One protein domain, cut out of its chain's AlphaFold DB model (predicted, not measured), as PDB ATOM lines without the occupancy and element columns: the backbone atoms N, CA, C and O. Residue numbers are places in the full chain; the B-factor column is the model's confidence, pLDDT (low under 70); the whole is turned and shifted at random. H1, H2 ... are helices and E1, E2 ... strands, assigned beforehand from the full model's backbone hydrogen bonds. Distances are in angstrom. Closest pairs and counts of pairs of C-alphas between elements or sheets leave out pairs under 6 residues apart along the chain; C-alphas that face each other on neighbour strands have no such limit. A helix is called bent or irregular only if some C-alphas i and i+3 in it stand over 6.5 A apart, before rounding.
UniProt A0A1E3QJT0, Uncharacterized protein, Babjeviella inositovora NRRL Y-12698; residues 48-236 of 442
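What this domain is: This is residues 48 to 236 of the 442 residues of an uncharacterized protein of Babjeviella inositovora NRRL Y-12698 (UniProt A0A1E3QJT0). Two long helices meet in a T, H6 starting beside the middle of H4 and running away from it about perpendicular. H2 lies alongside H4, and H5 crosses H2 and meets H4 with its residues 128 to 129 alone, while H7, H10 and H12 pack round H6; a tiny two-strand sheet, E1 beside E2, sits by H2. The printed part has 189 residues, mostly helix, in the order E1 H1 H2 H3 H4 E2 H5 H6 H7 H8 H9 H10 H11 H12, and the two strands are parallel. It is compact, with a radius of gyration of the C-alphas of 15.9 A and spans of 47 by 42 by 26 A.

Where its parts are: E1 is residues 48 to 50, beginning at C-alpha 48 (-18.119, -0.525, -31.832), and E2 is 108 to 111. H1 is 56 to 61, irregular with C-alphas 58 and 61 7.4 A apart; H2 is 63 to 72, H3 78 to 81, and H4 83 to 99, 24.3 A long. H5 is 119 to 130, 16.5 A long, and H6 is 134 to 154, 30.1 A long from (-21.925, -10.541, -12.712). H7 is 166 to 176, 15.5 A long, H8 178 to 181, H9 184 to 193, H10 199 to 205, H11 215 to 221, and H12 229 to 236, ending at (-25.721, -33.516, -30.033).

How they stand to each other: E1 and E2 have N 49 and O 109 within hydrogen-bond range at 2.9 A. E1, H1 to H4 and E2 form a strand-helix-strand unit, two parallel neighbour strands with helices between. The closest C-alphas of E1 and H2 are Val 49 and Ser 64, 5.0 A. H1 and H2 meet only through their link. H2 touches H4 at Ser 64 and Ala 93, 5.5 A, a shallow tilt of 30 degrees, opposite ways. H5 touches H2 at Ala 125 and Thr 66, 5.3 A, about perpendicular at 84 degrees. The hub H6 touches H4 with residues 136 to 141 alone, His 136 and Ser 88 being closest at 4.2 A. H6 and H7 form a hairpin, closest at Cys 146 and Leu 168, 5.4 A. H6 touches H10 at Leu 145 and Leu 202, 6.3 A, and H12 at Leu 149 and Val 235, 6.5 A. H11 touches H10, at Phe 221 and Gly 201, 6.2 A, and H8 touches H7, at Thr 181 and Ile 172, 6.4 A. H3 and H9 are close but not clearly touching, at Ile 78 and Asp 185, 6.0 A. Every O i to N i+4 pair is within hydrogen-bond range in H2, H4, H5, H6, H7, H9, H10 and H11, against 2 of 4 in H12 and 0 of 2 in H1, where 1 of 3 O i to N i+3 pairs is; H3 and H8 are too short for an i+4 pair.

The domain as a whole: The farthest C-alphas, Glu 119 and Tyr 236, are 47.6 A apart. The printed part has no cut, and the link from H6 to H7 is long. Confidence is under 70 at residues 52 to 61, 105, 112 to 116 and 160 to 161.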
ATOM      1  N   VAL A  48     -19.378  -1.254 -31.695       88.62
ATOM      2  CA  VAL A  48     -18.119  -0.525 -31.832       88.62
ATOM      3  C   VAL A  48     -17.238  -0.845 -30.633       88.62
ATOM      4  O   VAL A  48     -17.657  -0.676 -29.494       88.62
ATOM      5  N   VAL A  49     -16.015  -1.295 -30.892       87.62
ATOM      6  CA  VAL A  49     -15.018  -1.607 -29.861       87.62
ATOM      7  C   VAL A  49     -13.723  -0.848 -30.131       87.62
ATOM      8  O   VAL A  49     -13.418  -0.476 -31.271       87.62
ATOM      9  N   ALA A  50     -12.940  -0.629 -29.083       83.44
ATOM     10  CA  ALA A  50     -11.606  -0.072 -29.194       83.44
ATOM     11  C   ALA A  50     -10.682  -1.009 -29.978       83.44
ATOM     12  O   ALA A  50     -10.807  -2.238 -29.952       83.44
ATOM     13  N   ASN A  51      -9.739  -0.423 -30.713       75.06
ATOM     14  CA  ASN A  51      -8.772  -1.204 -31.464       75.06
ATOM     15  C   ASN A  51      -7.866  -2.011 -30.500       75.06
ATOM     16  O   ASN A  51      -7.193  -1.410 -29.662       75.06
ATOM     17  N   PRO A  52      -7.782  -3.348 -30.650       67.88
ATOM     18  CA  PRO A  52      -7.036  -4.225 -29.740       67.88
ATOM     19  C   PRO A  52      -5.512  -4.023 -29.749       67.88
ATOM     20  O   PRO A  52      -4.821  -4.607 -28.919       67.88
ATOM     21  N   SER A  53      -4.975  -3.232 -30.687       66.94
ATOM     22  CA  SER A  53      -3.549  -2.872 -30.736       66.94
ATOM     23  C   SER A  53      -3.133  -1.796 -29.720       66.94
ATOM     24  O   SER A  53      -1.939  -1.549 -29.563       66.94
ATOM     25  N   PHE A  54      -4.085  -1.203 -28.994       57.03
ATOM     26  CA  PHE A  54      -3.808  -0.344 -27.842       57.03
ATOM     27  C   PHE A  54      -3.735  -1.159 -26.540       57.03
ATOM     28  O   PHE A  54      -4.425  -2.166 -26.371       57.03
ATOM     29  N   PHE A  55      -2.873  -0.738 -25.607       51.78
ATOM     30  CA  PHE A  55      -2.740  -1.380 -24.294       51.78
ATOM     31  C   PHE A  55      -4.079  -1.362 -23.539       51.78
ATOM     32  O   PHE A  55      -4.831  -0.395 -23.629       51.78
ATOM     33  N   ARG A  56      -4.353  -2.388 -22.715       55.53
ATOM     34  CA  ARG A  56      -5.564  -2.469 -21.862       55.53
ATOM     35  C   ARG A  56      -5.822  -1.203 -21.028       55.53
ATOM     36  O   ARG A  56      -6.970  -0.925 -20.700       55.53
ATOM     37  N   SER A  57      -4.776  -0.441 -20.708       50.50
ATOM     38  CA  SER A  57      -4.846   0.847 -20.006       50.50
ATOM     39  C   SER A  57      -5.551   1.964 -20.786       50.50
ATOM     40  O   SER A  57      -5.926   2.959 -20.180       50.50
ATOM     41  N   GLU A  58      -5.745   1.810 -22.100       50.31
ATOM     42  CA  GLU A  58      -6.415   2.771 -22.990       50.31
ATOM     43  C   GLU A  58      -7.846   2.340 -23.373       50.31
ATOM     44  O   GLU A  58      -8.539   3.047 -24.097       50.31
ATOM     45  N   LEU A  59      -8.356   1.227 -22.820       57.22
ATOM     46  CA  LEU A  59      -9.770   0.816 -22.926       57.22
ATOM     47  C   LEU A  59     -10.719   1.695 -22.078       57.22
ATOM     48  O   LEU A  59     -11.803   1.254 -21.698       57.22
ATOM     49  N   THR A  60     -10.298   2.914 -21.741       54.41
ATOM     50  CA  THR A  60     -10.969   3.875 -20.851       54.41
ATOM     51  C   THR A  60     -12.194   4.534 -21.485       54.41
ATOM     52  O   THR A  60     -13.067   5.041 -20.772       54.41
ATOM     53  N   GLU A  61     -12.293   4.499 -22.815       61.28
ATOM     54  CA  GLU A  61     -13.405   5.104 -23.556       61.28
ATOM     55  C   GLU A  61     -14.692   4.264 -23.522       61.28
ATOM     56  O   GLU A  61     -15.746   4.800 -23.852       61.28
ATOM     57  N   ASN A  62     -14.653   2.996 -23.070       75.94
ATOM     58  CA  ASN A  62     -15.841   2.134 -22.934       75.94
ATOM     59  C   ASN A  62     -16.741   2.174 -24.194       75.94
ATOM     60  O   ASN A  62     -17.967   2.323 -24.115       75.94
ATOM     61  N   LEU A  63     -16.115   2.076 -25.377       85.81
ATOM     62  CA  LEU A  63     -16.789   2.228 -26.673       85.81
ATOM     63  C   LEU A  63     -17.889   1.186 -26.860       85.81
ATOM     64  O   LEU A  63     -18.973   1.521 -27.336       85.81
ATOM     65  N   SER A  64     -17.627  -0.045 -26.418       91.06
ATOM     66  CA  SER A  64     -18.592  -1.144 -26.457       91.06
ATOM     67  C   SER A  64     -19.865  -0.838 -25.668       91.06
ATOM     68  O   SER A  64     -20.961  -1.067 -26.172       91.06
ATOM     69  N   ILE A  65     -19.730  -0.259 -24.473       93.31
ATOM     70  CA  ILE A  65     -20.847   0.116 -23.597       93.31
ATOM     71  C   ILE A  65     -21.697   1.198 -24.263       93.31
ATOM     72  O   ILE A  65     -22.905   1.031 -24.426       93.31
ATOM     73  N   THR A  66     -21.056   2.277 -24.720       90.88
ATOM     74  CA  THR A  66     -21.751   3.400 -25.372       90.88
ATOM     75  C   THR A  66     -22.440   2.953 -26.662       90.88
ATOM     76  O   THR A  66     -23.580   3.332 -26.938       90.88
ATOM     77  N   SER A  67     -21.771   2.105 -27.446       91.12
ATOM     78  CA  SER A  67     -22.310   1.545 -28.683       91.12
ATOM     79  C   SER A  67     -23.497   0.620 -28.424       91.12
ATOM     80  O   SER A  67     -24.524   0.770 -29.083       91.12
ATOM     81  N   ALA A  68     -23.396  -0.293 -27.455       95.06
ATOM     82  CA  ALA A  68     -24.488  -1.192 -27.097       95.06
ATOM     83  C   ALA A  68     -25.713  -0.413 -26.597       95.06
ATOM     84  O   ALA A  68     -26.815  -0.654 -27.087       95.06
ATOM     85  N   TYR A  69     -25.516   0.569 -25.710       95.25
ATOM     86  CA  TYR A  69     -26.588   1.449 -25.239       95.25
ATOM     87  C   TYR A  69     -27.265   2.191 -26.399       95.25
ATOM     88  O   TYR A  69     -28.486   2.174 -26.518       95.25
ATOM     89  N   SER A  70     -26.478   2.775 -27.307       92.19
ATOM     90  CA  SER A  70     -27.011   3.502 -28.469       92.19
ATOM     91  C   SER A  70     -27.849   2.602 -29.382       92.19
ATOM     92  O   SER A  70     -28.868   3.040 -29.905       92.19
ATOM     93  N   ILE A  71     -27.457   1.334 -29.560       92.31
ATOM     94  CA  ILE A  71     -28.240   0.352 -30.325       92.31
ATOM     95  C   ILE A  71     -29.561   0.049 -29.605       92.31
ATOM     96  O   ILE A  71     -30.620   0.064 -30.235       92.31
ATOM     97  N   LEU A  72     -29.520  -0.182 -28.291       95.38
ATOM     98  CA  LEU A  72     -30.708  -0.464 -27.479       95.38
ATOM     99  C   LEU A  72     -31.686   0.716 -27.449       95.38
ATOM    100  O   LEU A  72     -32.881   0.499 -27.603       95.38
ATOM    101  N   ALA A  73     -31.192   1.953 -27.387       92.88
ATOM    102  CA  ALA A  73     -32.011   3.168 -27.437       92.88
ATOM    103  C   ALA A  73     -32.792   3.337 -28.756       92.88
ATOM    104  O   ALA A  73     -33.732   4.123 -28.829       92.88
ATOM    105  N   THR A  74     -32.424   2.603 -29.812       90.06
ATOM    106  CA  THR A  74     -33.188   2.570 -31.073       90.06
ATOM    107  C   THR A  74     -34.219   1.438 -31.139       90.06
ATOM    108  O   THR A  74     -34.971   1.351 -32.112       90.06
ATOM    109  N   CYS A  75     -34.265   0.564 -30.130       90.25
ATOM    110  CA  CYS A  75     -35.131  -0.612 -30.066       90.25
ATOM    111  C   CYS A  75     -36.407  -0.325 -29.256       90.25
ATOM    112  O   CYS A  75     -36.620  -0.928 -28.207       90.25
ATOM    113  N   GLY A  76     -37.243   0.593 -29.748       89.00
ATOM    114  CA  GLY A  76     -38.544   0.892 -29.140       89.00
ATOM    115  C   GLY A  76     -38.425   1.338 -27.680       89.00
ATOM    116  O   GLY A  76     -37.674   2.272 -27.406       89.00
ATOM    117  N   THR A  77     -39.154   0.682 -26.776       93.94
ATOM    118  CA  THR A  77     -39.207   0.994 -25.328       93.94
ATOM    119  C   THR A  77     -38.446  -0.022 -24.471       93.94
ATOM    120  O   THR A  77     -38.709  -0.193 -23.283       93.94
ATOM    121  N   ILE A  78     -37.487  -0.748 -25.064       96.06
ATOM    122  CA  ILE A  78     -36.795  -1.854 -24.378       96.06
ATOM    123  C   ILE A  78     -36.015  -1.411 -23.134       96.06
ATOM    124  O   ILE A  78     -35.874  -2.196 -22.201       96.06
ATOM    125  N   LEU A  79     -35.501  -0.175 -23.123       96.19
ATOM    126  CA  LEU A  79     -34.735   0.361 -21.997       96.19
ATOM    127  C   LEU A  79     -35.621   0.544 -20.760       96.19
ATOM    128  O   LEU A  79     -35.139   0.365 -19.643       96.19
ATOM    129  N   GLU A  80     -36.897   0.879 -20.962       96.31
ATOM    130  CA  GLU A  80     -37.886   1.020 -19.897       96.31
ATOM    131  C   GLU A  80     -38.545  -0.316 -19.533       96.31
ATOM    132  O   GLU A  80     -38.678  -0.627 -18.351       96.31
ATOM    133  N   ASP A  81     -38.941  -1.105 -20.535       97.06
ATOM    134  CA  ASP A  81     -39.756  -2.311 -20.338       97.06
ATOM    135  C   ASP A  81     -38.923  -3.540 -19.932       97.06
ATOM    136  O   ASP A  81     -39.418  -4.418 -19.229       97.06
ATOM    137  N   TYR A  82     -37.658  -3.616 -20.367       97.69
ATOM    138  CA  TYR A  82     -36.767  -4.759 -20.126       97.69
ATOM    139  C   TYR A  82     -35.350  -4.325 -19.690       97.69
ATOM    140  O   TYR A  82     -34.357  -4.725 -20.316       97.69
ATOM    141  N   PRO A  83     -35.213  -3.542 -18.602       97.31
ATOM    142  CA  PRO A  83     -33.931  -2.975 -18.182       97.31
ATOM    143  C   PRO A  83     -32.868  -4.046 -17.893       97.31
ATOM    144  O   PRO A  83     -31.729  -3.902 -18.335       97.31
ATOM    145  N   ASP A  84     -33.226  -5.167 -17.256       98.38
ATOM    146  CA  ASP A  84     -32.276  -6.246 -16.932       98.38
ATOM    147  C   ASP A  84     -31.702  -6.939 -18.177       98.38
ATOM    148  O   ASP A  84     -30.533  -7.352 -18.203       98.38
ATOM    149  N   LEU A  85     -32.494  -7.047 -19.250       98.50
ATOM    150  CA  LEU A  85     -32.001  -7.557 -20.528       98.50
ATOM    151  C   LEU A  85     -30.991  -6.580 -21.134       98.50
ATOM    152  O   LEU A  85     -29.942  -6.997 -21.632       98.50
ATOM    153  N   CYS A  86     -31.283  -5.281 -21.072       98.44
ATOM    154  CA  CYS A  86     -30.375  -4.236 -21.528       98.44
ATOM    155  C   CYS A  86     -29.060  -4.233 -20.734       98.44
ATOM    156  O   CYS A  86     -27.993  -4.205 -21.350       98.44
ATOM    157  N   LEU A  87     -29.116  -4.365 -19.402       98.62
ATOM    158  CA  LEU A  87     -27.937  -4.523 -18.542       98.62
ATOM    159  C   LEU A  87     -27.111  -5.752 -18.942       98.62
ATOM    160  O   LEU A  87     -25.888  -5.673 -19.052       98.62
ATOM    161  N   SER A  88     -27.772  -6.869 -19.248       98.75
ATOM    162  CA  SER A  88     -27.107  -8.098 -19.696       98.75
ATOM    163  C   SER A  88     -26.406  -7.921 -21.049       98.75
ATOM    164  O   SER A  88     -25.257  -8.337 -21.216       98.75
ATOM    165  N   ILE A  89     -27.046  -7.251 -22.013       98.56
ATOM    166  CA  ILE A  89     -26.460  -6.957 -23.332       98.56
ATOM    167  C   ILE A  89     -25.263  -6.003 -23.208       98.56
ATOM    168  O   ILE A  89     -24.224  -6.251 -23.823       98.56
ATOM    169  N   ILE A  90     -25.385  -4.933 -22.416       98.00
ATOM    170  CA  ILE A  90     -24.321  -3.940 -22.206       98.00
ATOM    171  C   ILE A  90     -23.137  -4.560 -21.454       98.00
ATOM    172  O   ILE A  90     -21.989  -4.380 -21.865       98.00
ATOM    173  N   GLY A  91     -23.401  -5.335 -20.400       97.62
ATOM    174  CA  GLY A  91     -22.370  -6.054 -19.656       97.62
ATOM    175  C   GLY A  91     -21.564  -6.984 -20.559       97.62
ATOM    176  O   GLY A  91     -20.340  -6.899 -20.613       97.62
ATOM    177  N   VAL A  92     -22.242  -7.806 -21.363       98.06
ATOM    178  CA  VAL A  92     -21.560  -8.708 -22.304       98.06
ATOM    179  C   VAL A  92     -20.836  -7.952 -23.420       98.06
ATOM    180  O   VAL A  92     -19.770  -8.391 -23.849       98.06
ATOM    181  N   ALA A  93     -21.355  -6.815 -23.889       96.50
ATOM    182  CA  ALA A  93     -20.656  -5.989 -24.873       96.50
ATOM    183  C   ALA A  93     -19.270  -5.557 -24.369       96.50
ATOM    184  O   ALA A  93     -18.292  -5.618 -25.123       96.50
ATOM    185  N   ARG A  94     -19.173  -5.196 -23.083       94.06
ATOM    186  CA  ARG A  94     -17.902  -4.868 -22.437       94.06
ATOM    187  C   ARG A  94     -16.959  -6.066 -22.373       94.06
ATOM    188  O   ARG A  94     -15.793  -5.936 -22.743       94.06
ATOM    189  N   GLU A  95     -17.461  -7.227 -21.970       94.88
ATOM    190  CA  GLU A  95     -16.662  -8.457 -21.900       94.88
ATOM    191  C   GLU A  95     -16.132  -8.890 -23.277       94.88
ATOM    192  O   GLU A  95     -14.962  -9.256 -23.418       94.88
ATOM    193  N   ILE A  96     -16.952  -8.765 -24.329       93.88
ATOM    194  CA  ILE A  96     -16.540  -9.037 -25.714       93.88
ATOM    195  C   ILE A  96     -15.335  -8.181 -26.109       93.88
ATOM    196  O   ILE A  96     -14.402  -8.694 -26.730       93.88
ATOM    197  N   GLU A  97     -15.345  -6.892 -25.766       90.81
ATOM    198  CA  GLU A  97     -14.230  -5.981 -26.028       90.81
ATOM    199  C   GLU A  97     -12.994  -6.339 -25.192       90.81
ATOM    200  O   GLU A  97     -11.906  -6.499 -25.748       90.81
ATOM    201  N   LEU A  98     -13.159  -6.511 -23.876       89.69
ATOM    202  CA  LEU A  98     -12.073  -6.792 -22.929       89.69
ATOM    203  C   LEU A  98     -11.295  -8.066 -23.276       89.69
ATOM    204  O   LEU A  98     -10.061  -8.095 -23.201       89.69
ATOM    205  N   HIS A  99     -12.024  -9.112 -23.657       91.06
ATOM    206  CA  HIS A  99     -11.480 -10.444 -23.891       91.06
ATOM    207  C   HIS A  99     -11.337 -10.796 -25.377       91.06
ATOM    208  O   HIS A  99     -10.852 -11.876 -25.715       91.06
ATOM    209  N   GLN A 100     -11.720  -9.883 -26.271       90.94
ATOM    210  CA  GLN A 100     -11.660 -10.061 -27.723       90.94
ATOM    211  C   GLN A 100     -12.447 -11.287 -28.222       90.94
ATOM    212  O   GLN A 100     -12.035 -11.993 -29.153       90.94
ATOM    213  N   TRP A 101     -13.627 -11.532 -27.642       94.19
ATOM    214  CA  TRP A 101     -14.525 -12.641 -28.005       94.19
ATOM    215  C   TRP A 101     -15.312 -12.404 -29.309       94.19
ATOM    216  O   TRP A 101     -16.433 -12.882 -29.477       94.19
ATOM    217  N   TYR A 102     -14.725 -11.692 -30.269       92.06
ATOM    218  CA  TYR A 102     -15.312 -11.340 -31.565       92.06
ATOM    219  C   TYR A 102     -14.327 -11.591 -32.711       92.06
ATOM    220  O   TYR A 102     -13.120 -11.655 -32.497       92.06
ATOM    221  N   ASP A 103     -14.814 -11.697 -33.950       85.94
ATOM    222  CA  ASP A 103     -13.956 -11.708 -35.149       85.94
ATOM    223  C   ASP A 103     -14.204 -10.469 -36.005       85.94
ATOM    224  O   ASP A 103     -15.319  -9.959 -36.048       85.94
ATOM    225  N   MET A 104     -13.238 -10.057 -36.824       72.25
ATOM    226  CA  MET A 104     -13.448  -8.967 -37.798       72.25
ATOM    227  C   MET A 104     -14.550  -9.274 -38.841       72.25
ATOM    228  O   MET A 104     -15.008  -8.386 -39.556       72.25
ATOM    229  N   GLY A 105     -14.984 -10.537 -38.943       69.38
ATOM    230  CA  GLY A 105     -16.126 -10.970 -39.757       69.38
ATOM    231  C   GLY A 105     -17.484 -10.977 -39.036       69.38
ATOM    232  O   GLY A 105     -18.492 -11.297 -39.672       69.38
ATOM    233  N   THR A 106     -17.519 -10.672 -37.735       79.12
ATOM    234  CA  THR A 106     -18.751 -10.516 -36.936       79.12
ATOM    235  C   THR A 106     -19.337  -9.109 -37.094       79.12
ATOM    236  O   THR A 106     -18.776  -8.272 -37.807       79.12
ATOM    237  N   SER A 107     -20.484  -8.832 -36.468       86.12
ATOM    238  CA  SER A 107     -21.060  -7.480 -36.428       86.12
ATOM    239  C   SER A 107     -20.338  -6.594 -35.404       86.12
ATOM    240  O   SER A 107     -20.976  -5.959 -34.573       86.12
ATOM    241  N   VAL A 108     -19.007  -6.564 -35.473       86.31
ATOM    242  CA  VAL A 108     -18.131  -5.743 -34.635       86.31
ATOM    243  C   VAL A 108     -17.263  -4.868 -35.531       86.31
ATOM    244  O   VAL A 108     -16.763  -5.322 -36.563       86.31
ATOM    245  N   VAL A 109     -17.105  -3.602 -35.154       85.38
ATOM    246  CA  VAL A 109     -16.249  -2.628 -35.838       85.38
ATOM    247  C   VAL A 109     -15.231  -2.101 -34.839       85.38
ATOM    248  O   VAL A 109     -15.591  -1.671 -33.749       85.38
ATOM    249  N   THR A 110     -13.955  -2.114 -35.215       81.31
ATOM    250  CA  THR A 110     -12.893  -1.505 -34.414       81.31
ATOM    251  C   THR A 110     -12.711  -0.046 -34.828       81.31
ATOM    252  O   THR A 110     -12.580   0.251 -36.018       81.31
ATOM    253  N   LYS A 111     -12.682   0.877 -33.864       76.88
ATOM    254  CA  LYS A 111     -12.312   2.283 -34.103       76.88
ATOM    255  C   LYS A 111     -11.039   2.636 -33.326       76.88
ATOM    256  O   LYS A 111     -10.731   2.042 -32.295       76.88
ATOM    257  N   HIS A 112     -10.264   3.577 -33.871       60.81
ATOM    258  CA  HIS A 112      -9.049   4.093 -33.226       60.81
ATOM    259  C   HIS A 112      -9.354   5.106 -32.116       60.81
ATOM    260  O   HIS A 112      -8.538   5.255 -31.216       60.81
ATOM    261  N   LYS A 113     -10.488   5.809 -32.209       57.00
ATOM    262  CA  LYS A 113     -11.009   6.761 -31.220       57.00
ATOM    263  C   LYS A 113     -12.532   6.737 -31.256       57.00
ATOM    264  O   LYS A 113     -13.091   6.441 -32.320       57.00
ATOM    265  N   ALA A 114     -13.180   7.093 -30.147       59.62
ATOM    266  CA  ALA A 114     -14.570   7.527 -30.181       59.62
ATOM    267  C   ALA A 114     -14.731   8.625 -31.247       59.62
ATOM    268  O   ALA A 114     -13.999   9.618 -31.248       59.62
ATOM    269  N   GLU A 115     -15.686   8.464 -32.162       61.84
ATOM    270  CA  GLU A 115     -16.236   9.649 -32.821       61.84
ATOM    271  C   GLU A 115     -16.935  10.508 -31.758       61.84
ATOM    272  O   GLU A 115     -17.300   9.971 -30.710       61.84
ATOM    273  N   PRO A 116     -17.110  11.821 -31.978       59.75
ATOM    274  CA  PRO A 116     -17.863  12.654 -31.054       59.75
ATOM    275  C   PRO A 116     -19.291  12.107 -30.931       59.75
ATOM    276  O   PRO A 116     -20.126  12.311 -31.811       59.75
ATOM    277  N   VAL A 117     -19.544  11.360 -29.861       71.44
ATOM    278  CA  VAL A 117     -20.878  10.935 -29.444       71.44
ATOM    279  C   VAL A 117     -21.387  11.983 -28.466       71.44
ATOM    280  O   VAL A 117     -20.603  12.555 -27.710       71.44
ATOM    281  N   ASP A 118     -22.689  12.244 -28.501       80.06
ATOM    282  CA  ASP A 118     -23.351  13.125 -27.545       80.06
ATOM    283  C   ASP A 118     -22.963  12.744 -26.101       80.06
ATOM    284  O   ASP A 118     -23.124  11.592 -25.685       80.06
ATOM    285  N   GLU A 119     -22.438  13.710 -25.342       83.81
ATOM    286  CA  GLU A 119     -22.009  13.510 -23.954       83.81
ATOM    287  C   GLU A 119     -23.152  12.985 -23.075       83.81
ATOM    288  O   GLU A 119     -22.905  12.195 -22.161       83.81
ATOM    289  N   ALA A 120     -24.404  13.345 -23.380       86.69
ATOM    290  CA  ALA A 120     -25.573  12.829 -22.676       86.69
ATOM    291  C   ALA A 120     -25.758  11.319 -22.894       86.69
ATOM    292  O   ALA A 120     -26.077  10.593 -21.954       86.69
ATOM    293  N   VAL A 121     -25.501  10.827 -24.111       86.44
ATOM    294  CA  VAL A 121     -25.571   9.391 -24.436       86.44
ATOM    295  C   VAL A 121     -24.452   8.630 -23.730       86.44
ATOM    296  O   VAL A 121     -24.693   7.560 -23.175       86.44
ATOM    297  N   VAL A 122     -23.242   9.193 -23.697       87.25
ATOM    298  CA  VAL A 122     -22.110   8.601 -22.966       87.25
ATOM    299  C   VAL A 122     -22.405   8.530 -21.465       87.25
ATOM    300  O   VAL A 122     -22.143   7.503 -20.837       87.25
ATOM    301  N   ALA A 123     -22.960   9.596 -20.883       88.75
ATOM    302  CA  ALA A 123     -23.328   9.636 -19.470       88.75
ATOM    303  C   ALA A 123     -24.418   8.607 -19.133       88.75
ATOM    304  O   ALA A 123     -24.256   7.850 -18.178       88.75
ATOM    305  N   ALA A 124     -25.474   8.520 -19.948       91.50
ATOM    306  CA  ALA A 124     -26.551   7.549 -19.758       91.50
ATOM    307  C   ALA A 124     -26.056   6.098 -19.883       91.50
ATOM    308  O   ALA A 124     -26.377   5.256 -19.047       91.50
ATOM    309  N   ALA A 125     -25.204   5.812 -20.873       92.75
ATOM    310  CA  ALA A 125     -24.615   4.487 -21.050       92.75
ATOM    311  C   ALA A 125     -23.730   4.078 -19.861       92.75
ATOM    312  O   ALA A 125     -23.743   2.919 -19.453       92.75
ATOM    313  N   ARG A 126     -22.968   5.025 -19.292       91.00
ATOM    314  CA  ARG A 126     -22.157   4.787 -18.087       91.00
ATOM    315  C   ARG A 126     -23.026   4.524 -16.866       91.00
ATOM    316  O   ARG A 126     -22.781   3.542 -16.186       91.00
ATOM    317  N   GLN A 127     -24.055   5.342 -16.651       92.94
ATOM    318  CA  GLN A 127     -24.988   5.145 -15.548       92.94
ATOM    319  C   GLN A 127     -25.637   3.759 -15.611       92.94
ATOM    320  O   GLN A 127     -25.659   3.052 -14.615       92.94
ATOM    321  N   MET A 128     -26.098   3.339 -16.794       94.19
ATOM    322  CA  MET A 128     -26.662   2.002 -16.965       94.19
ATOM    323  C   MET A 128     -25.614   0.902 -16.739       94.19
ATOM    324  O   MET A 128     -25.921  -0.137 -16.170       94.19
ATOM    325  N   TYR A 129     -24.365   1.110 -17.162       95.06
ATOM    326  CA  TYR A 129     -23.296   0.142 -16.919       95.06
ATOM    327  C   TYR A 129     -22.926  -0.000 -15.435       95.06
ATOM    328  O   TYR A 129     -22.561  -1.097 -15.019       95.06
ATOM    329  N   ASP A 130     -23.045   1.062 -14.636       95.31
ATOM    330  CA  ASP A 130     -22.748   1.017 -13.197       95.31
ATOM    331  C   ASP A 130     -23.682   0.051 -12.434       95.31
ATOM    332  O   ASP A 130     -23.286  -0.502 -11.407       95.31
ATOM    333  N   ASP A 131     -24.873  -0.226 -12.978       97.12
ATOM    334  CA  ASP A 131     -25.844  -1.189 -12.441       97.12
ATOM    335  C   ASP A 131     -25.631  -2.631 -12.965       97.12
ATOM    336  O   ASP A 131     -26.354  -3.567 -12.600       97.12
ATOM    337  N   VAL A 132     -24.639  -2.863 -13.833       98.06
ATOM    338  CA  VAL A 132     -24.343  -4.202 -14.362       98.06
ATOM    339  C   VAL A 132     -23.726  -5.082 -13.277       98.06
ATOM    340  O   VAL A 132     -22.689  -4.776 -12.695       98.06
ATOM    341  N   THR A 133     -24.329  -6.252 -13.066       98.19
ATOM    342  CA  THR A 133     -23.864  -7.261 -12.116       98.19
ATOM    343  C   THR A 133     -23.208  -8.442 -12.845       98.19
ATOM    344  O   THR A 133     -23.443  -8.651 -14.042       98.19
ATOM    345  N   PRO A 134     -22.426  -9.287 -12.144       98.06
ATOM    346  CA  PRO A 134     -21.925 -10.541 -12.712       98.06
ATOM    347  C   PRO A 134     -23.037 -11.474 -13.213       98.06
ATOM    348  O   PRO A 134     -22.838 -12.222 -14.169       98.06
ATOM    349  N   GLU A 135     -24.217 -11.416 -12.593       98.12
ATOM    350  CA  GLU A 135     -25.376 -12.203 -13.007       98.12
ATOM    351  C   GLU A 135     -25.916 -11.740 -14.367       98.12
ATOM    352  O   GLU A 135     -26.158 -12.577 -15.235       98.12
ATOM    353  N   HIS A 136     -26.008 -10.425 -14.606       98.62
ATOM    354  CA  HIS A 136     -26.372  -9.876 -15.920       98.62
ATOM    355  C   HIS A 136     -25.422 -10.374 -17.019       98.62
ATOM    356  O   HIS A 136     -25.853 -10.827 -18.082       98.62
ATOM    357  N   ILE A 137     -24.115 -10.368 -16.743       98.50
ATOM    358  CA  ILE A 137     -23.106 -10.882 -17.677       98.50
ATOM    359  C   ILE A 137     -23.339 -12.375 -17.944       98.50
ATOM    360  O   ILE A 137     -23.416 -12.787 -19.102       98.50
ATOM    361  N   SER A 138     -23.504 -13.187 -16.895       98.25
ATOM    362  CA  SER A 138     -23.750 -14.630 -17.023       98.25
ATOM    363  C   SER A 138     -24.997 -14.935 -17.863       98.25
ATOM    364  O   SER A 138     -24.920 -15.694 -18.835       98.25
ATOM    365  N   ARG A 139     -26.124 -14.273 -17.571       98.31
ATOM    366  CA  ARG A 139     -27.379 -14.411 -18.327       98.31
ATOM    367  C   ARG A 139     -27.186 -14.045 -19.798       98.31
ATOM    368  O   ARG A 139     -27.589 -14.805 -20.681       98.31
ATOM    369  N   GLY A 140     -26.520 -12.926 -20.088       98.38
ATOM    370  CA  GLY A 140     -26.228 -12.502 -21.459       98.38
ATOM    371  C   GLY A 140     -25.334 -13.490 -22.225       98.38
ATOM    372  O   GLY A 140     -25.589 -13.770 -23.402       98.38
ATOM    373  N   LEU A 141     -24.321 -14.068 -21.572       98.38
ATOM    374  CA  LEU A 141     -23.452 -15.086 -22.175       98.38
ATOM    375  C   LEU A 141     -24.219 -16.381 -22.479       98.38
ATOM    376  O   LEU A 141     -24.044 -16.936 -23.568       98.38
ATOM    377  N   ASN A 142     -25.129 -16.807 -21.596       98.19
ATOM    378  CA  ASN A 142     -26.013 -17.953 -21.839       98.19
ATOM    379  C   ASN A 142     -26.872 -17.743 -23.094       98.19
ATOM    380  O   ASN A 142     -26.925 -18.613 -23.968       98.19
ATOM    381  N   LEU A 143     -27.474 -16.558 -23.255       97.94
ATOM    382  CA  LEU A 143     -28.221 -16.225 -24.473       97.94
ATOM    383  C   LEU A 143     -27.326 -16.246 -25.721       97.94
ATOM    384  O   LEU A 143     -27.735 -16.706 -26.794       97.94
ATOM    385  N   MET A 144     -26.088 -15.765 -25.594       96.56
ATOM    386  CA  MET A 144     -25.137 -15.766 -26.697       96.56
ATOM    387  C   MET A 144     -24.758 -17.188 -27.120       96.56
ATOM    388  O   MET A 144     -24.746 -17.457 -28.322       96.56
ATOM    389  N   LEU A 145     -24.531 -18.107 -26.178       97.69
ATOM    390  CA  LEU A 145     -24.304 -19.531 -26.446       97.69
ATOM    391  C   LEU A 145     -25.522 -20.177 -27.119       97.69
ATOM    392  O   LEU A 145     -25.379 -20.800 -28.174       97.69
ATOM    393  N   CYS A 146     -26.732 -19.920 -26.609       96.62
ATOM    394  CA  CYS A 146     -27.982 -20.393 -27.217       96.62
ATOM    395  C   CYS A 146     -28.115 -19.955 -28.680       96.62
ATOM    396  O   CYS A 146     -28.517 -20.731 -29.545       96.62
ATOM    397  N   SER A 147     -27.712 -18.723 -28.997       95.62
ATOM    398  CA  SER A 147     -27.722 -18.230 -30.379       95.62
ATOM    399  C   SER A 147     -26.750 -18.981 -31.303       95.62
ATOM    400  O   SER A 147     -26.901 -18.949 -32.528       95.62
ATOM    401  N   LYS A 148     -25.710 -19.623 -30.761       95.38
ATOM    402  CA  LYS A 148     -24.740 -20.410 -31.534       95.38
ATOM    403  C   LYS A 148     -25.180 -21.854 -31.697       95.38
ATOM    404  O   LYS A 148     -25.006 -22.371 -32.796       95.38
ATOM    405  N   LEU A 149     -25.852 -22.428 -30.702       95.25
ATOM    406  CA  LEU A 149     -26.585 -23.689 -30.851       95.25
ATOM    407  C   LEU A 149     -27.690 -23.562 -31.903       95.25
ATOM    408  O   LEU A 149     -27.740 -24.332 -32.857       95.25
ATOM    409  N   ASN A 150     -28.494 -22.498 -31.837       94.31
ATOM    410  CA  ASN A 150     -29.491 -22.213 -32.867       94.31
ATOM    411  C   ASN A 150     -28.871 -22.102 -34.262       94.31
ATOM    412  O   ASN A 150     -29.410 -22.656 -35.222       94.31
ATOM    413  N   PHE A 151     -27.736 -21.407 -34.384       94.56
ATOM    414  CA  PHE A 151     -27.012 -21.336 -35.650       94.56
ATOM    415  C   PHE A 151     -26.569 -22.723 -36.110       94.56
ATOM    416  O   PHE A 151     -26.810 -23.054 -37.269       94.56
ATOM    417  N   LEU A 152     -25.994 -23.523 -35.209       95.25
ATOM    418  CA  LEU A 152     -25.556 -24.883 -35.491       95.25
ATOM    419  C   LEU A 152     -26.712 -25.745 -36.006       95.25
ATOM    420  O   LEU A 152     -26.516 -26.471 -36.966       95.25
ATOM    421  N   HIS A 153     -27.918 -25.647 -35.449       92.94
ATOM    422  CA  HIS A 153     -29.038 -26.508 -35.860       92.94
ATOM    423  C   HIS A 153     -29.884 -25.940 -37.010       92.94
ATOM    424  O   HIS A 153     -30.548 -26.694 -37.720       92.94
ATOM    425  N   THR A 154     -29.896 -24.616 -37.218       90.44
ATOM    426  CA  THR A 154     -30.862 -23.955 -38.124       90.44
ATOM    427  C   THR A 154     -30.271 -22.976 -39.143       90.44
ATOM    428  O   THR A 154     -31.022 -22.447 -39.958       90.44
ATOM    429  N   ASP A 155     -28.956 -22.717 -39.136       90.31
ATOM    430  CA  ASP A 155     -28.278 -21.656 -39.914       90.31
ATOM    431  C   ASP A 155     -28.702 -20.225 -39.516       90.31
ATOM    432  O   ASP A 155     -28.372 -19.225 -40.169       90.31
ATOM    433  N   HIS A 156     -29.437 -20.083 -38.414       89.31
ATOM    434  CA  HIS A 156     -29.931 -18.808 -37.916       89.31
ATOM    435  C   HIS A 156     -29.603 -18.652 -36.435       89.31
ATOM    436  O   HIS A 156     -29.901 -19.522 -35.632       89.31
ATOM    437  N   HIS A 157     -29.026 -17.509 -36.050       87.50
ATOM    438  CA  HIS A 157     -28.828 -17.198 -34.628       87.50
ATOM    439  C   HIS A 157     -30.156 -16.950 -33.900       87.50
ATOM    440  O   HIS A 157     -30.286 -17.218 -32.709       87.50
ATOM    441  N   ILE A 158     -31.132 -16.426 -34.643       85.38
ATOM    442  CA  ILE A 158     -32.477 -16.084 -34.197       85.38
ATOM    443  C   ILE A 158     -33.425 -16.215 -35.396       85.38
ATOM    444  O   ILE A 158     -33.128 -15.728 -36.493       85.38
ATOM    445  N   GLY A 159     -34.554 -16.898 -35.204       74.00
ATOM    446  CA  GLY A 159     -35.590 -17.034 -36.227       74.00
ATOM    447  C   GLY A 159     -36.304 -15.711 -36.508       74.00
ATOM    448  O   GLY A 159     -36.274 -14.795 -35.694       74.00
ATOM    449  N   LYS A 160     -36.968 -15.581 -37.661       69.56
ATOM    450  CA  LYS A 160     -37.899 -14.467 -37.935       69.56
ATOM    451  C   LYS A 160     -39.325 -15.008 -38.049       69.56
ATOM    452  O   LYS A 160     -39.489 -16.016 -38.733       69.56
ATOM    453  N   PRO A 161     -40.352 -14.351 -37.475       61.41
ATOM    454  CA  PRO A 161     -40.335 -13.119 -36.668       61.41
ATOM    455  C   PRO A 161     -40.248 -13.348 -35.143       61.41
ATOM    456  O   PRO A 161     -40.356 -12.390 -34.394       61.41
ATOM    457  N   LYS A 162     -40.090 -14.594 -34.677       71.50
ATOM    458  CA  LYS A 162     -40.115 -14.956 -33.247       71.50
ATOM    459  C   LYS A 162     -38.797 -15.580 -32.798       71.50
ATOM    460  O   LYS A 162     -38.059 -16.122 -33.626       71.50
ATOM    461  N   LEU A 163     -38.545 -15.570 -31.489       82.31
ATOM    462  CA  LEU A 163     -37.481 -16.374 -30.891       82.31
ATOM    463  C   LEU A 163     -37.704 -17.858 -31.214       82.31
ATOM    464  O   LEU A 163     -38.814 -18.385 -31.114       82.31
ATOM    465  N   GLN A 164     -36.640 -18.526 -31.647       79.25
ATOM    466  CA  GLN A 164     -36.609 -19.953 -31.968       79.25
ATOM    467  C   GLN A 164     -35.487 -20.609 -31.161       79.25
ATOM    468  O   GLN A 164     -34.561 -19.921 -30.740       79.25
ATOM    469  N   GLY A 165     -35.578 -21.922 -30.951       84.94
ATOM    470  CA  GLY A 165     -34.676 -22.657 -30.062       84.94
ATOM    471  C   GLY A 165     -35.288 -22.881 -28.686       84.94
ATOM    472  O   GLY A 165     -35.914 -21.981 -28.134       84.94
ATOM    473  N   HIS A 166     -35.130 -24.095 -28.162       89.56
ATOM    474  CA  HIS A 166     -35.680 -24.476 -26.863       89.56
ATOM    475  C   HIS A 166     -35.010 -23.678 -25.735       89.56
ATOM    476  O   HIS A 166     -35.677 -22.873 -25.091       89.56
ATOM    477  N   PHE A 167     -33.683 -23.785 -25.605       93.56
ATOM    478  CA  PHE A 167     -32.920 -23.093 -24.561       93.56
ATOM    479  C   PHE A 167     -32.963 -21.568 -24.660       93.56
ATOM    480  O   PHE A 167     -33.019 -20.892 -23.639       93.56
ATOM    481  N   LEU A 168     -33.009 -21.005 -25.875       94.12
ATOM    482  CA  LEU A 168     -33.150 -19.555 -26.019       94.12
ATOM    483  C   LEU A 168     -34.482 -19.062 -25.439       94.12
ATOM    484  O   LEU A 168     -34.505 -18.048 -24.753       94.12
ATOM    485  N   LYS A 169     -35.588 -19.763 -25.714       94.00
ATOM    486  CA  LYS A 169     -36.891 -19.408 -25.138       94.00
ATOM    487  C   LYS A 169     -36.899 -19.619 -23.632       94.00
ATOM    488  O   LYS A 169     -37.303 -18.711 -22.925       94.00
ATOM    489  N   TYR A 170     -36.398 -20.768 -23.180       95.50
ATOM    490  CA  TYR A 170     -36.293 -21.108 -21.766       95.50
ATOM    491  C   TYR A 170     -35.577 -20.008 -20.975       95.50
ATOM    492  O   TYR A 170     -36.167 -19.434 -20.072       95.50
ATOM    493  N   PHE A 171     -34.361 -19.626 -21.375       97.38
ATOM    494  CA  PHE A 171     -33.605 -18.604 -20.651       97.38
ATOM    495  C   PHE A 171     -34.187 -17.200 -20.773       97.38
ATOM    496  O   PHE A 171     -34.057 -16.420 -19.839       97.38
ATOM    497  N   ILE A 172     -34.829 -16.846 -21.890       96.94
ATOM    498  CA  ILE A 172     -35.510 -15.548 -21.969       96.94
ATOM    499  C   ILE A 172     -36.702 -15.506 -21.010       96.94
ATOM    500  O   ILE A 172     -36.825 -14.534 -20.274       96.94
ATOM    501  N   THR A 173     -37.525 -16.558 -20.985       96.94
ATOM    502  CA  THR A 173     -38.648 -16.675 -20.047       96.94
ATOM    503  C   THR A 173     -38.163 -16.640 -18.600       96.94
ATOM    504  O   THR A 173     -38.691 -15.872 -17.806       96.94
ATOM    505  N   GLU A 174     -37.133 -17.424 -18.279       97.50
ATOM    506  CA  GLU A 174     -36.601 -17.542 -16.920       97.50
ATOM    507  C   GLU A 174     -35.973 -16.235 -16.419       97.50
ATOM    508  O   GLU A 174     -36.158 -15.850 -15.270       97.50
ATOM    509  N   TYR A 175     -35.224 -15.530 -17.272       97.94
ATOM    510  CA  TYR A 175     -34.471 -14.347 -16.850       97.94
ATOM    511  C   TYR A 175     -35.249 -13.035 -16.968       97.94
ATOM    512  O   TYR A 175     -34.930 -12.098 -16.237       97.94
ATOM    513  N   TYR A 176     -36.204 -12.937 -17.901       97.38
ATOM    514  CA  TYR A 176     -36.844 -11.666 -18.275       97.38
ATOM    515  C   TYR A 176     -38.363 -11.763 -18.488       97.38
ATOM    516  O   TYR A 176     -38.952 -10.803 -18.980       97.38
ATOM    517  N   GLY A 177     -38.991 -12.897 -18.160       96.12
ATOM    518  CA  GLY A 177     -40.439 -13.089 -18.271       96.12
ATOM    519  C   GLY A 177     -40.906 -13.646 -19.620       96.12
ATOM    520  O   GLY A 177     -40.235 -13.555 -20.655       96.12
ATOM    521  N   GLU A 178     -42.086 -14.268 -19.626       94.19
ATOM    522  CA  GLU A 178     -42.662 -14.901 -20.820       94.19
ATOM    523  C   GLU A 178     -42.978 -13.869 -21.914       94.19
ATOM    524  O   GLU A 178     -42.745 -14.114 -23.102       94.19
ATOM    525  N   GLU A 179     -43.428 -12.680 -21.523       94.12
ATOM    526  CA  GLU A 179     -43.729 -11.548 -22.395       94.12
ATOM    527  C   GLU A 179     -42.522 -11.106 -23.233       94.12
ATOM    528  O   GLU A 179     -42.683 -10.754 -24.409       94.12
ATOM    529  N   ALA A 180     -41.300 -11.222 -22.697       94.50
ATOM    530  CA  ALA A 180     -40.076 -10.912 -23.432       94.50
ATOM    531  C   ALA A 180     -39.909 -11.814 -24.666       94.50
ATOM    532  O   ALA A 180     -39.340 -11.397 -25.678       94.50
ATOM    533  N   THR A 181     -40.457 -13.036 -24.640       92.00
ATOM    534  CA  THR A 181     -40.389 -13.952 -25.790       92.00
ATOM    535  C   THR A 181     -41.278 -13.535 -26.964       92.00
ATOM    536  O   THR A 181     -41.054 -13.974 -28.101       92.00
ATOM    537  N   LEU A 182     -42.271 -12.684 -26.695       90.31
ATOM    538  CA  LEU A 182     -43.247 -12.182 -27.660       90.31
ATOM    539  C   LEU A 182     -42.941 -10.746 -28.114       90.31
ATOM    540  O   LEU A 182     -43.477 -10.313 -29.137       90.31
ATOM    541  N   SER A 183     -42.062 -10.034 -27.403       91.94
ATOM    542  CA  SER A 183     -41.703  -8.646 -27.697       91.94
ATOM    543  C   SER A 183     -40.872  -8.498 -28.983       91.94
ATOM    544  O   SER A 183     -39.828  -9.131 -29.181       91.94
ATOM    545  N   GLY A 184     -41.329  -7.610 -29.873       90.38
ATOM    546  CA  GLY A 184     -40.615  -7.246 -31.101       90.38
ATOM    547  C   GLY A 184     -39.339  -6.435 -30.845       90.38
ATOM    548  O   GLY A 184     -38.372  -6.551 -31.607       90.38
ATOM    549  N   ASP A 185     -39.309  -5.670 -29.756       92.50
ATOM    550  CA  ASP A 185     -38.154  -4.867 -29.356       92.50
ATOM    551  C   ASP A 185     -37.042  -5.766 -28.811       92.50
ATOM    552  O   ASP A 185     -35.902  -5.687 -29.275       92.50
ATOM    553  N   VAL A 186     -37.402  -6.732 -27.953       94.38
ATOM    554  CA  VAL A 186     -36.495  -7.794 -27.482       94.38
ATOM    555  C   VAL A 186     -35.916  -8.573 -28.663       94.38
ATOM    556  O   VAL A 186     -34.701  -8.765 -28.754       94.38
ATOM    557  N   HIS A 187     -36.754  -8.972 -29.628       92.44
ATOM    558  CA  HIS A 187     -36.286  -9.646 -30.845       92.44
ATOM    559  C   HIS A 187     -35.260  -8.807 -31.616       92.44
ATOM    560  O   HIS A 187     -34.227  -9.326 -32.054       92.44
ATOM    561  N   THR A 188     -35.527  -7.509 -31.770       89.81
ATOM    562  CA  THR A 188     -34.665  -6.580 -32.507       89.81
ATOM    563  C   THR A 188     -33.321  -6.384 -31.809       89.81
ATOM    564  O   THR A 188     -32.284  -6.491 -32.474       89.81
ATOM    565  N   ALA A 189     -33.322  -6.197 -30.488       94.25
ATOM    566  CA  ALA A 189     -32.114  -6.064 -29.680       94.25
ATOM    567  C   ALA A 189     -31.248  -7.333 -29.732       94.25
ATOM    568  O   ALA A 189     -30.068  -7.279 -30.095       94.25
ATOM    569  N   LEU A 190     -31.848  -8.501 -29.470       95.00
ATOM    570  CA  LEU A 190     -31.150  -9.790 -29.479       95.00
ATOM    571  C   LEU A 190     -30.563 -10.128 -30.849       95.00
ATOM    572  O   LEU A 190     -29.466 -10.676 -30.960       95.00
ATOM    573  N   LYS A 191     -31.263  -9.759 -31.923       89.88
ATOM    574  CA  LYS A 191     -30.773  -9.951 -33.287       89.88
ATOM    575  C   LYS A 191     -29.489  -9.174 -33.562       89.88
ATOM    576  O   LYS A 191     -28.651  -9.689 -34.298       89.88
ATOM    577  N   SER A 192     -29.320  -7.974 -33.011       89.31
ATOM    578  CA  SER A 192     -28.044  -7.251 -33.088       89.31
ATOM    579  C   SER A 192     -26.995  -7.938 -32.211       89.31
ATOM    580  O   SER A 192     -25.963  -8.381 -32.718       89.31
ATOM    581  N   PHE A 193     -27.326  -8.126 -30.931       95.81
ATOM    582  CA  PHE A 193     -26.466  -8.693 -29.893       95.81
ATOM    583  C   PHE A 193     -25.828 -10.038 -30.277       95.81
ATOM    584  O   PHE A 193     -24.611 -10.218 -30.188       95.81
ATOM    585  N   PHE A 194     -26.614 -10.988 -30.791       94.88
ATOM    586  CA  PHE A 194     -26.116 -12.325 -31.125       94.88
ATOM    587  C   PHE A 194     -25.058 -12.335 -32.222       94.88
ATOM    588  O   PHE A 194     -24.283 -13.288 -32.311       94.88
ATOM    589  N   HIS A 195     -24.989 -11.309 -33.067       91.75
ATOM    590  CA  HIS A 195     -23.987 -11.244 -34.122       91.75
ATOM    591  C   HIS A 195     -22.648 -10.646 -33.675       91.75
ATOM    592  O   HIS A 195     -21.731 -10.623 -34.495       91.75
ATOM    593  N   TRP A 196     -22.515 -10.182 -32.429       94.75
ATOM    594  CA  TRP A 196     -21.267  -9.606 -31.916       94.75
ATOM    595  C   TRP A 196     -20.251 -10.683 -31.505       94.75
ATOM    596  O   TRP A 196     -19.061 -10.545 -31.773       94.75
ATOM    597  N   GLY A 197     -20.716 -11.795 -30.929       93.94
ATOM    598  CA  GLY A 197     -19.851 -12.894 -30.491       93.94
ATOM    599  C   GLY A 197     -19.266 -13.735 -31.636       93.94
ATOM    600  O   GLY A 197     -19.957 -14.088 -32.600       93.94
ATOM    601  N   CYS A 198     -17.996 -14.121 -31.497       94.44
ATOM    602  CA  CYS A 198     -17.287 -15.032 -32.399       94.44
ATOM    603  C   CYS A 198     -17.955 -16.414 -32.419       94.44
ATOM    604  O   CYS A 198     -17.983 -17.125 -31.416       94.44
ATOM    605  N   ILE A 199     -18.455 -16.830 -33.589       94.50
ATOM    606  CA  ILE A 199     -19.138 -18.124 -33.747       94.50
ATOM    607  C   ILE A 199     -18.210 -19.282 -33.377       94.50
ATOM    608  O   ILE A 199     -18.609 -20.167 -32.632       94.50
ATOM    609  N   LYS A 200     -16.971 -19.273 -33.878       95.12
ATOM    610  CA  LYS A 200     -16.044 -20.394 -33.697       95.12
ATOM    611  C   LYS A 200     -15.582 -20.543 -32.248       95.12
ATOM    612  O   LYS A 200     -15.514 -21.660 -31.759       95.12
ATOM    613  N   GLY A 201     -15.294 -19.434 -31.569       95.88
ATOM    614  CA  GLY A 201     -14.880 -19.451 -30.166       95.88
ATOM    615  C   GLY A 201     -16.000 -19.908 -29.231       95.88
ATOM    616  O   GLY A 201     -15.765 -20.704 -28.330       95.88
ATOM    617  N   LEU A 202     -17.240 -19.491 -29.497       96.94
ATOM    618  CA  LEU A 202     -18.395 -19.940 -28.716       96.94
ATOM    619  C   LEU A 202     -18.743 -21.413 -28.973       96.94
ATOM    620  O   LEU A 202     -19.034 -22.130 -28.024       96.94
ATOM    621  N   LEU A 203     -18.654 -21.895 -30.220       96.75
ATOM    622  CA  LEU A 203     -18.786 -23.331 -30.504       96.75
ATOM    623  C   LEU A 203     -17.647 -24.144 -29.866       96.75
ATOM    624  O   LEU A 203     -17.875 -25.269 -29.443       96.75
ATOM    625  N   TYR A 204     -16.443 -23.576 -29.747       96.69
ATOM    626  CA  TYR A 204     -15.332 -24.218 -29.037       96.69
ATOM    627  C   TYR A 204     -15.637 -24.377 -27.546       96.69
ATOM    628  O   TYR A 204     -15.381 -25.433 -26.979       96.69
ATOM    629  N   LYS A 205     -16.249 -23.366 -26.921       97.50
ATOM    630  CA  LYS A 205     -16.697 -23.456 -25.524       97.50
ATOM    631  C   LYS A 205     -17.844 -24.446 -25.319       97.50
ATOM    632  O   LYS A 205     -17.927 -25.026 -24.244       97.50
ATOM    633  N   LEU A 206     -18.673 -24.660 -26.340       96.81
ATOM    634  CA  LEU A 206     -19.689 -25.718 -26.388       96.81
ATOM    635  C   LEU A 206     -19.107 -27.101 -26.736       96.81
ATOM    636  O   LEU A 206     -19.868 -28.020 -26.993       96.81
ATOM    637  N   GLU A 207     -17.779 -27.245 -26.779       95.50
ATOM    638  CA  GLU A 207     -17.082 -28.522 -27.002       95.50
ATOM    639  C   GLU A 207     -17.368 -29.178 -28.361       95.50
ATOM    640  O   GLU A 207     -17.128 -30.365 -28.562       95.50
ATOM    641  N   VAL A 208     -17.791 -28.386 -29.350       95.19
ATOM    642  CA  VAL A 208     -18.031 -28.905 -30.698       95.19
ATOM    643  C   VAL A 208     -16.698 -29.349 -31.330       95.19
ATOM    644  O   VAL A 208     -15.764 -28.540 -31.433       95.19
ATOM    645  N   PRO A 209     -16.576 -30.607 -31.793       92.75
ATOM    646  CA  PRO A 209     -15.301 -31.161 -32.224       92.75
ATOM    647  C   PRO A 209     -14.820 -30.560 -33.548       92.75
ATOM    648  O   PRO A 209     -15.574 -29.987 -34.334       92.75
ATOM    649  N   ASN A 210     -13.521 -30.720 -33.818       95.00
ATOM    650  CA  ASN A 210     -12.903 -30.455 -35.123       95.00
ATOM    651  C   ASN A 210     -13.071 -29.021 -35.682       95.00
ATOM    652  O   ASN A 210     -12.896 -28.786 -36.884       95.00
ATOM    653  N   LEU A 211     -13.329 -28.044 -34.809       95.38
ATOM    654  CA  LEU A 211     -13.356 -26.623 -35.151       95.38
ATOM    655  C   LEU A 211     -12.023 -26.136 -35.731       95.38
ATOM    656  O   LEU A 211     -10.941 -26.423 -35.222       95.38
ATOM    657  N   ASN A 212     -12.111 -25.319 -36.777       95.19
ATOM    658  CA  ASN A 212     -10.987 -24.563 -37.313       95.19
ATOM    659  C   ASN A 212     -10.822 -23.251 -36.542       95.19
ATOM    660  O   ASN A 212     -11.408 -22.219 -36.910       95.19
ATOM    661  N   LEU A 213     -10.033 -23.307 -35.473       93.62
ATOM    662  CA  LEU A 213      -9.750 -22.189 -34.580       93.62
ATOM    663  C   LEU A 213      -8.235 -22.002 -34.428       93.62
ATOM    664  O   LEU A 213      -7.500 -22.979 -34.313       93.62
ATOM    665  N   SER A 214      -7.765 -20.751 -34.441       92.88
ATOM    666  CA  SER A 214      -6.343 -20.450 -34.249       92.88
ATOM    667  C   SER A 214      -5.948 -20.508 -32.770       92.88
ATOM    668  O   SER A 214      -6.795 -20.355 -31.884       92.88
ATOM    669  N   THR A 215      -4.656 -20.678 -32.491       92.88
ATOM    670  CA  THR A 215      -4.120 -20.716 -31.121       92.88
ATOM    671  C   THR A 215      -4.432 -19.438 -30.344       92.88
ATOM    672  O   THR A 215      -4.809 -19.505 -29.177       92.88
ATOM    673  N   GLU A 216      -4.353 -18.273 -30.992       90.88
ATOM    674  CA  GLU A 216      -4.662 -16.978 -30.372       90.88
ATOM    675  C   GLU A 216      -6.129 -16.916 -29.932       90.88
ATOM    676  O   GLU A 216      -6.453 -16.395 -28.867       90.88
ATOM    677  N   LYS A 217      -7.032 -17.489 -30.735       91.00
ATOM    678  CA  LYS A 217      -8.459 -17.540 -30.411       91.00
ATOM    679  C   LYS A 217      -8.755 -18.507 -29.274       91.00
ATOM    680  O   LYS A 217      -9.566 -18.173 -28.417       91.00
ATOM    681  N   ILE A 218      -8.082 -19.656 -29.234       93.56
ATOM    682  CA  ILE A 218      -8.170 -20.587 -28.100       93.56
ATOM    683  C   ILE A 218      -7.738 -19.880 -26.810       93.56
ATOM    684  O   ILE A 218      -8.445 -19.944 -25.810       93.56
ATOM    685  N   GLN A 219      -6.630 -19.132 -26.844       92.62
ATOM    686  CA  GLN A 219      -6.152 -18.364 -25.690       92.62
ATOM    687  C   GLN A 219      -7.134 -17.265 -25.261       92.62
ATOM    688  O   GLN A 219      -7.401 -17.123 -24.070       92.62
ATOM    689  N   ALA A 220      -7.720 -16.521 -26.204       90.88
ATOM    690  CA  ALA A 220      -8.730 -15.504 -25.891       90.88
ATOM    691  C   ALA A 220      -9.967 -16.114 -25.197       90.88
ATOM    692  O   ALA A 220     -10.459 -15.596 -24.189       90.88
ATOM    693  N   PHE A 221     -10.433 -17.262 -25.695       95.50
ATOM    694  CA  PHE A 221     -11.580 -17.983 -25.141       95.50
ATOM    695  C   PHE A 221     -11.254 -18.822 -23.897       95.50
ATOM    696  O   PHE A 221     -12.179 -19.301 -23.251       95.50
ATOM    697  N   ALA A 222      -9.989 -18.941 -23.484       93.12
ATOM    698  CA  ALA A 222      -9.629 -19.605 -22.225       93.12
ATOM    699  C   ALA A 222     -10.228 -18.895 -20.998       93.12
ATOM    700  O   ALA A 222     -10.513 -19.532 -19.991       93.12
ATOM    701  N   SER A 223     -10.446 -17.579 -21.102       91.94
ATOM    702  CA  SER A 223     -11.111 -16.769 -20.071       91.94
ATOM    703  C   SER A 223     -12.641 -16.771 -20.157       91.94
ATOM    704  O   SER A 223     -13.295 -16.207 -19.286       91.94
ATOM    705  N   PHE A 224     -13.220 -17.382 -21.196       96.62
ATOM    706  CA  PHE A 224     -14.670 -17.461 -21.349       96.62
ATOM    707  C   PHE A 224     -15.243 -18.456 -20.320       96.62
ATOM    708  O   PHE A 224     -14.737 -19.587 -20.265       96.62
ATOM    709  N   PRO A 225     -16.282 -18.082 -19.543       95.62
ATOM    710  CA  PRO A 225     -16.896 -18.957 -18.542       95.62
ATOM    711  C   PRO A 225     -17.345 -20.299 -19.121       95.62
ATOM    712  O   PRO A 225     -17.748 -20.381 -20.281       95.62
ATOM    713  N   ASP A 226     -17.289 -21.367 -18.332       95.56
ATOM    714  CA  ASP A 226     -17.748 -22.666 -18.816       95.56
ATOM    715  C   ASP A 226     -19.269 -22.663 -19.032       95.56
ATOM    716  O   ASP A 226     -20.008 -22.249 -18.135       95.56
ATOM    717  N   PRO A 227     -19.751 -23.092 -20.218       96.31
ATOM    718  CA  PRO A 227     -21.179 -23.235 -20.458       96.31
ATOM    719  C   PRO A 227     -21.822 -24.230 -19.499       96.31
ATOM    720  O   PRO A 227     -21.190 -25.208 -19.092       96.31
ATOM    721  N   LEU A 228     -23.106 -24.005 -19.228       95.62
ATOM    722  CA  LEU A 228     -23.953 -24.957 -18.520       95.62
ATOM    723  C   LEU A 228     -23.941 -26.327 -19.232       95.62
ATOM    724  O   LEU A 228     -23.945 -26.343 -20.471       95.62
ATOM    725  N   PRO A 229     -23.922 -27.458 -18.497       95.25
ATOM    726  CA  PRO A 229     -23.863 -28.797 -19.090       95.25
ATOM    727  C   PRO A 229     -24.949 -29.041 -20.140       95.25
ATOM    728  O   PRO A 229     -24.636 -29.471 -21.246       95.25
ATOM    729  N   GLU A 230     -26.189 -28.627 -19.869       94.25
ATOM    730  CA  GLU A 230     -27.314 -28.817 -20.789       94.25
ATOM    731  C   GLU A 230     -27.121 -28.113 -22.144       94.25
ATOM    732  O   GLU A 230     -27.640 -28.556 -23.167       94.25
ATOM    733  N   LEU A 231     -26.334 -27.030 -22.193       95.38
ATOM    734  CA  LEU A 231     -25.999 -26.355 -23.448       95.38
ATOM    735  C   LEU A 231     -24.956 -27.128 -24.259       95.38
ATOM    736  O   LEU A 231     -24.978 -27.055 -25.489       95.38
ATOM    737  N   LYS A 232     -24.047 -27.844 -23.591       95.19
ATOM    738  CA  LYS A 232     -23.068 -28.717 -24.250       95.19
ATOM    739  C   LYS A 232     -23.762 -29.957 -24.802       95.19
ATOM    740  O   LYS A 232     -23.593 -30.262 -25.978       95.19
ATOM    741  N   ASP A 233     -24.631 -30.578 -24.012       92.62
ATOM    742  CA  ASP A 233     -25.402 -31.756 -24.430       92.62
ATOM    743  C   ASP A 233     -26.298 -31.434 -25.639       92.62
ATOM    744  O   ASP A 233     -26.371 -32.196 -26.609       92.62
ATOM    745  N   ASN A 234     -26.886 -30.230 -25.667       92.44
ATOM    746  CA  ASN A 234     -27.729 -29.778 -26.773       92.44
ATOM    747  C   ASN A 234     -27.012 -29.714 -28.134       92.44
ATOM    748  O   ASN A 234     -27.683 -29.712 -29.169       92.44
ATOM    749  N   VAL A 235     -25.674 -29.687 -28.175       91.94
ATOM    750  CA  VAL A 235     -24.916 -29.806 -29.432       91.94
ATOM    751  C   VAL A 235     -25.332 -31.065 -30.193       91.94
ATOM    752  O   VAL A 235     -25.531 -30.982 -31.407       91.94
ATOM    753  N   TYR A 236     -25.513 -32.177 -29.478       89.31
ATOM    754  CA  TYR A 236     -25.721 -33.516 -30.033       89.31
ATOM    755  C   TYR A 236     -27.193 -33.937 -30.078       89.31
ATOM    756  O   TYR A 236     -27.563 -34.792 -30.875       89.31
TER     757      TYR A 236